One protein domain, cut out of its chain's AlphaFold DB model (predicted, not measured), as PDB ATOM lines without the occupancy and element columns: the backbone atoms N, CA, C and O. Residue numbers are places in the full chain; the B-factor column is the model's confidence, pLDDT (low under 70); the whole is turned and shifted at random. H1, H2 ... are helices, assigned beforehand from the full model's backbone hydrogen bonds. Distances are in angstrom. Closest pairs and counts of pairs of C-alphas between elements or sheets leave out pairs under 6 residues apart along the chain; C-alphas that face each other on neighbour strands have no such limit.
ATOM      1  N   LEU A   3      33.837 -14.814  21.897       51.16
ATOM      2  CA  LEU A   3      32.769 -14.477  22.858       51.16
ATOM      3  C   LEU A   3      33.273 -13.948  24.219       51.16
ATOM      4  O   LEU A   3      32.493 -13.407  24.990       51.16
ATOM      5  N   LYS A   4      34.572 -14.098  24.525       59.47
ATOM      6  CA  LYS A   4      35.207 -13.632  25.774       59.47
ATOM      7  C   LYS A   4      36.108 -12.404  25.565       59.47
ATOM      8  O   LYS A   4      36.849 -12.056  26.477       59.47
ATOM      9  N   ARG A   5      36.107 -11.791  24.367       60.16
ATOM     10  CA  ARG A   5      37.034 -10.706  23.960       60.16
ATOM     11  C   ARG A   5      38.524 -11.034  24.168       60.16
ATOM     12  O   ARG A   5      39.358 -10.143  24.276       60.16
ATOM     13  N   GLN A   6      38.875 -12.318  24.231       59.53
ATOM     14  CA  GLN A   6      40.256 -12.755  24.416       59.53
ATOM     15  C   GLN A   6      40.928 -12.912  23.054       59.53
ATOM     16  O   GLN A   6      40.404 -13.609  22.182       59.53
ATOM     17  N   ARG A   7      42.083 -12.264  22.888       67.75
ATOM     18  CA  ARG A   7      42.874 -12.284  21.651       67.75
ATOM     19  C   ARG A   7      43.667 -13.593  21.549       67.75
ATOM     20  O   ARG A   7      44.255 -13.995  22.556       67.75
ATOM     21  N   PRO A   8      43.706 -14.265  20.383       69.00
ATOM     22  CA  PRO A   8      44.671 -15.334  20.175       69.00
ATOM     23  C   PRO A   8      46.093 -14.745  20.224       69.00
ATOM     24  O   PRO A   8      46.301 -13.626  19.745       69.00
ATOM     25  N   PRO A   9      47.075 -15.460  20.801       68.69
ATOM     26  CA  PRO A   9      48.473 -15.075  20.652       68.69
ATOM     27  C   PRO A   9      48.850 -15.081  19.166       68.69
ATOM     28  O   PRO A   9      48.174 -15.730  18.360       68.69
ATOM     29  N   HIS A  10      49.935 -14.386  18.804       72.56
ATOM     30  CA  HIS A  10      50.477 -14.498  17.451       72.56
ATOM     31  C   HIS A  10      50.612 -15.992  17.107       72.56
ATOM     32  O   HIS A  10      51.214 -16.728  17.895       72.56
ATOM     33  N   PRO A  11      50.075 -16.470  15.967       68.94
ATOM     34  CA  PRO A  11      50.126 -17.887  15.576       68.94
ATOM     35  C   PRO A  11      51.558 -18.388  15.327       68.94
ATOM     36  O   PRO A  11      51.792 -19.570  15.072       68.94
ATOM     37  N   GLY A  12      52.518 -17.477  15.448       65.88
ATOM     38  CA  GLY A  12      53.926 -17.755  15.586       65.88
ATOM     39  C   GLY A  12      54.640 -17.900  14.244       65.88
ATOM     40  O   GLY A  12      54.097 -17.552  13.192       65.88
ATOM     41  N   PRO A  13      55.851 -18.466  14.287       54.50
ATOM     42  CA  PRO A  13      56.756 -18.655  13.154       54.50
ATOM     43  C   PRO A  13      56.141 -19.177  11.850       54.50
ATOM     44  O   PRO A  13      56.454 -18.731  10.748       54.50
ATOM     45  N   VAL A  14      55.241 -20.154  11.963       56.97
ATOM     46  CA  VAL A  14      54.645 -20.834  10.803       56.97
ATOM     47  C   VAL A  14      53.696 -19.909  10.039       56.97
ATOM     48  O   VAL A  14      53.526 -20.063   8.831       56.97
ATOM     49  N   ALA A  15      53.078 -18.944  10.717       65.94
ATOM     50  CA  ALA A  15      52.220 -17.965  10.072       65.94
ATOM     51  C   ALA A  15      53.034 -16.862   9.383       65.94
ATOM     52  O   ALA A  15      52.697 -16.480   8.264       65.94
ATOM     53  N   GLU A  16      54.150 -16.431   9.981       66.94
ATOM     54  CA  GLU A  16      55.105 -15.504   9.351       66.94
ATOM     55  C   GLU A  16      55.652 -16.090   8.038       66.94
ATOM     56  O   GLU A  16      55.660 -15.404   7.017       66.94
ATOM     57  N   CYS A  17      55.980 -17.395   8.007       55.69
ATOM     58  CA  CYS A  17      56.362 -18.115   6.776       55.69
ATOM     59  C   CYS A  17      55.355 -17.955   5.629       55.69
ATOM     60  O   CYS A  17      55.720 -18.076   4.459       55.69
ATOM     61  N   ARG A  18      54.075 -17.819   5.986       64.00
ATOM     62  CA  ARG A  18      52.923 -17.811   5.082       64.00
ATOM     63  C   ARG A  18      52.439 -16.389   4.782       64.00
ATOM     64  O   ARG A  18      51.381 -16.239   4.181       64.00
ATOM     65  N   GLY A  19      53.199 -15.367   5.184       65.00
ATOM     66  CA  GLY A  19      52.893 -13.963   4.905       65.00
ATOM     67  C   GLY A  19      52.104 -13.243   6.001       65.00
ATOM     68  O   GLY A  19      51.656 -12.122   5.776       65.00
ATOM     69  N   LEU A  20      51.939 -13.827   7.193       72.56
ATOM     70  CA  LEU A  20      51.434 -13.093   8.358       72.56
ATOM     71  C   LEU A  20      52.593 -12.378   9.067       72.56
ATOM     72  O   LEU A  20      52.977 -12.741  10.172       72.56
ATOM     73  N   ASP A  21      53.197 -11.413   8.378       71.00
ATOM     74  CA  ASP A  21      54.239 -10.555   8.947       71.00
ATOM     75  C   ASP A  21      53.676  -9.593  10.006       71.00
ATOM     76  O   ASP A  21      52.461  -9.455  10.172       71.00
ATOM     77  N   SER A  22      54.559  -8.890  10.719       68.75
ATOM     78  CA  SER A  22      54.176  -7.952  11.780       68.75
ATOM     79  C   SER A  22      53.177  -6.889  11.319       68.75
ATOM     80  O   SER A  22      52.338  -6.468  12.115       68.75
ATOM     81  N   ASN A  23      53.231  -6.448  10.055       72.38
ATOM     82  CA  ASN A  23      52.288  -5.454   9.547       72.38
ATOM     83  C   ASN A  23      50.901  -6.067   9.311       72.38
ATOM     84  O   ASN A  23      49.893  -5.546   9.790       72.38
ATOM     85  N   THR A  24      50.863  -7.232   8.666       77.75
ATOM     86  CA  THR A  24      49.636  -8.005   8.452       77.75
ATOM     87  C   THR A  24      49.007  -8.395   9.791       77.75
ATOM     88  O   THR A  24      47.799  -8.263   9.970       77.75
ATOM     89  N   TRP A  25      49.819  -8.781  10.780       79.31
ATOM     90  CA  TRP A  25      49.354  -9.073  12.132       79.31
ATOM     91  C   TRP A  25      48.778  -7.847  12.842       79.31
ATOM     92  O   TRP A  25      47.716  -7.952  13.452       79.31
ATOM     93  N   ARG A  26      49.421  -6.672  12.748       76.62
ATOM     94  CA  ARG A  26      48.866  -5.421  13.302       76.62
ATOM     95  C   ARG A  26      47.506  -5.095  12.697       76.62
ATOM     96  O   ARG A  26      46.614  -4.669  13.424       76.62
ATOM     97  N   VAL A  27      47.325  -5.327  11.402       79.56
ATOM     98  CA  VAL A  27      46.033  -5.131  10.736       79.56
ATOM     99  C   VAL A  27      45.010  -6.156  11.216       79.56
ATOM    100  O   VAL A  27      43.903  -5.765  11.571       79.56
ATOM    101  N   CYS A  28      45.380  -7.431  11.374       79.56
ATOM    102  CA  CYS A  28      44.509  -8.416  12.020       79.56
ATOM    103  C   CYS A  28      44.111  -7.988  13.445       79.56
ATOM    104  O   CYS A  28      42.938  -8.071  13.803       79.56
ATOM    105  N   LEU A  29      45.051  -7.462  14.239       76.88
ATOM    106  CA  LEU A  29      44.777  -6.924  15.575       76.88
ATOM    107  C   LEU A  29      43.815  -5.729  15.535       76.88
ATOM    108  O   LEU A  29      42.931  -5.666  16.387       76.88
ATOM    109  N   ARG A  30      43.945  -4.819  14.558       78.56
ATOM    110  CA  ARG A  30      43.006  -3.701  14.344       78.56
ATOM    111  C   ARG A  30      41.620  -4.202  13.935       78.56
ATOM    112  O   ARG A  30      40.634  -3.705  14.463       78.56
ATOM    113  N   CYS A  31      41.531  -5.222  13.077       77.25
ATOM    114  CA  CYS A  31      40.266  -5.878  12.719       77.25
ATOM    115  C   CYS A  31      39.594  -6.572  13.913       77.25
ATOM    116  O   CYS A  31      38.374  -6.697  13.949       77.25
ATOM    117  N   TRP A  32      40.383  -7.056  14.877       76.69
ATOM    118  CA  TRP A  32      39.879  -7.698  16.092       76.69
ATOM    119  C   TRP A  32      39.639  -6.728  17.257       76.69
ATOM    120  O   TRP A  32      39.121  -7.164  18.290       76.69
ATOM    121  N   SER A  33      40.036  -5.455  17.149       64.81
ATOM    122  CA  SER A  33      39.908  -4.500  18.253       64.81
ATOM    123  C   SER A  33      38.528  -3.840  18.308       64.81
ATOM    124  O   SER A  33      37.921  -3.527  17.292       64.81
ATOM    125  N   ILE A  34      38.090  -3.608  19.548       55.19
ATOM    126  CA  ILE A  34      36.917  -2.833  19.999       55.19
ATOM    127  C   ILE A  34      37.431  -1.465  20.502       55.19
ATOM    128  O   ILE A  34      37.024  -0.970  21.548       55.19
ATOM    129  N   ASP A  35      38.470  -0.935  19.855       53.56
ATOM    130  CA  ASP A  35      39.016   0.387  20.154       53.56
ATOM    131  C   ASP A  35      38.427   1.346  19.123       53.56
ATOM    132  O   ASP A  35      38.919   1.439  17.995       53.56
ATOM    133  N   ASP A  36      37.329   2.001  19.501       57.03
ATOM    134  CA  ASP A  36      36.595   2.930  18.635       57.03
ATOM    135  C   ASP A  36      37.459   4.128  18.196       57.03
ATOM    136  O   ASP A  36      37.060   4.882  17.310       57.03
ATOM    137  N   SER A  37      38.653   4.309  18.778       66.62
ATOM    138  CA  SER A  37      39.568   5.390  18.412       66.62
ATOM    139  C   SER A  37      40.312   5.169  17.086       66.62
ATOM    140  O   SER A  37      40.722   6.149  16.466       66.62
ATOM    141  N   ASN A  38      40.482   3.920  16.620       69.44
ATOM    142  CA  ASN A  38      41.155   3.617  15.345       69.44
ATOM    143  C   ASN A  38      40.700   2.277  14.713       69.44
ATOM    144  O   ASN A  38      41.490   1.323  14.619       69.44
ATOM    145  N   PRO A  39      39.431   2.173  14.276       73.00
ATOM    146  CA  PRO A  39      38.910   0.972  13.631       73.00
ATOM    147  C   PRO A  39      39.636   0.675  12.310       73.00
ATOM    148  O   PRO A  39      40.031   1.576  11.572       73.00
ATOM    149  N   CYS A  40      39.809  -0.611  11.995       79.25
ATOM    150  CA  CYS A  40      40.341  -1.016  10.695       79.25
ATOM    151  C   CYS A  40      39.285  -0.794   9.610       79.25
ATOM    152  O   CYS A  40      38.209  -1.394   9.660       79.25
ATOM    153  N   SER A  41      39.592   0.022   8.608       83.81
ATOM    154  CA  SER A  41      38.752   0.153   7.422       83.81
ATOM    155  C   SER A  41      39.006  -0.991   6.432       83.81
ATOM    156  O   SER A  41      40.040  -1.663   6.461       83.81
ATOM    157  N   ALA A  42      38.074  -1.198   5.498       82.88
ATOM    158  CA  ALA A  42      38.312  -2.083   4.357       82.88
ATOM    159  C   ALA A  42      39.497  -1.599   3.496       82.88
ATOM    160  O   ALA A  42      40.200  -2.419   2.910       82.88
ATOM    161  N   GLN A  43      39.746  -0.285   3.459       82.88
ATOM    162  CA  GLN A  43      40.878   0.294   2.740       82.88
ATOM    163  C   GLN A  43      42.211  -0.076   3.402       82.88
ATOM    164  O   GLN A  43      43.114  -0.509   2.702       82.88
ATOM    165  N   ASP A  44      42.297  -0.052   4.737       81.75
ATOM    166  CA  ASP A  44      43.488  -0.503   5.476       81.75
ATOM    167  C   ASP A  44      43.862  -1.957   5.147       81.75
ATOM    168  O   ASP A  44      45.041  -2.299   5.021       81.75
ATOM    169  N   LEU A  45      42.859  -2.828   4.992       79.69
ATOM    170  CA  LEU A  45      43.057  -4.218   4.578       79.69
ATOM    171  C   LEU A  45      43.583  -4.307   3.146       79.69
ATOM    172  O   LEU A  45      44.548  -5.026   2.889       79.69
ATOM    173  N   VAL A  46      42.962  -3.575   2.219       83.25
ATOM    174  CA  VAL A  46      43.384  -3.529   0.815       83.25
ATOM    175  C   VAL A  46      44.812  -2.999   0.700       83.25
ATOM    176  O   VAL A  46      45.620  -3.614   0.010       83.25
ATOM    177  N   ASP A  47      45.147  -1.927   1.412       83.25
ATOM    178  CA  ASP A  47      46.476  -1.316   1.399       83.25
ATOM    179  C   ASP A  47      47.532  -2.266   1.976       83.25
ATOM    180  O   ASP A  47      48.601  -2.434   1.393       83.25
ATOM    181  N   THR A  48      47.206  -2.978   3.057       80.88
ATOM    182  CA  THR A  48      48.092  -3.990   3.665       80.88
ATOM    183  C   THR A  48      48.331  -5.191   2.748       80.88
ATOM    184  O   THR A  48      49.430  -5.751   2.711       80.88
ATOM    185  N   LEU A  49      47.308  -5.621   2.005       77.81
ATOM    186  CA  LEU A  49      47.419  -6.734   1.061       77.81
ATOM    187  C   LEU A  49      48.115  -6.330  -0.245       77.81
ATOM    188  O   LEU A  49      48.765  -7.168  -0.864       77.81
ATOM    189  N   ARG A  50      47.987  -5.064  -0.660       81.31
ATOM    190  CA  ARG A  50      48.646  -4.499  -1.849       81.31
ATOM    191  C   ARG A  50      50.073  -4.037  -1.596       81.31
ATOM    192  O   ARG A  50      50.773  -3.729  -2.557       81.31
ATOM    193  N   GLN A  51      50.480  -3.947  -0.336       73.12
ATOM    194  CA  GLN A  51      51.810  -3.498   0.032       73.12
ATOM    195  C   GLN A  51      52.863  -4.370  -0.654       73.12
ATOM    196  O   GLN A  51      52.800  -5.599  -0.579       73.12
TER     197      GLN A  51
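Overview. This is residues 3 to 51 of the 358 residues of the protein "Kinase-like protein" of Exidia glandulosa HHB12029 (UniProt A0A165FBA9). Picture a flat S of three rows: a two-helix hairpin, H2 and H3, makes two of them side by side, and the unnamed stretch of residues 3 to 12 runs loosely along the side of H2 away from H3. The short helix H1 sits at the turn between that stretch and H2. The printed part has 49 residues with three named helices, H1, H2 and H3 in that order, and no named strand; the class is all helix, though under half of the residues, 24, are in named elements. It is only just compact, close to loose, with a radius of gyration of the C-alphas of 11.6 A, and spans 31 by 27 by 14 A.

Arrangement. Start with the longest helix, H2, residues 22 to 32. It touches H3, residues 42 to 50; look at Thr 24 and Thr 48, whose C-alphas are the closest of the two helices at 6.4 A. The two form a helical hairpin, running opposite ways at a shallow tilt of 19 degrees. H1, residues 13 to 16, is close to H2 but not clearly touching, the closest C-alphas being those of Glu 16 and Ser 22, 8.0 A apart. H1 and H3 are apart. In H2 and H3 every O i to N i+4 pair is within hydrogen-bond range; H1 is too short for such a pair, and its one O i to N i+3 pair is within range.

Along the chain. Find C-alpha 22 at (54.176, -7.952, 11.780); from there H2 runs 14.9 A to C-alpha 32. H3 runs 12.3 A from C-alpha 42 to C-alpha 50 at (48.646, -4.499, -1.849). For H1, go to C-alpha 13 at (56.756, -18.655, 13.154); its length to C-alpha 16 is 5.2 A.

Size, cuts and confidence. The two C-alphas farthest apart, those of Lys 4 and Gln 51, are 32.3 A apart. The printed part has no cut. The link from H1 to H2 is tight, and that from H2 to H3 is short. The mean pLDDT of the printed part is 70.8; residues 3 to 9, 11 to 19, 22 and 33 to 38 are under 70.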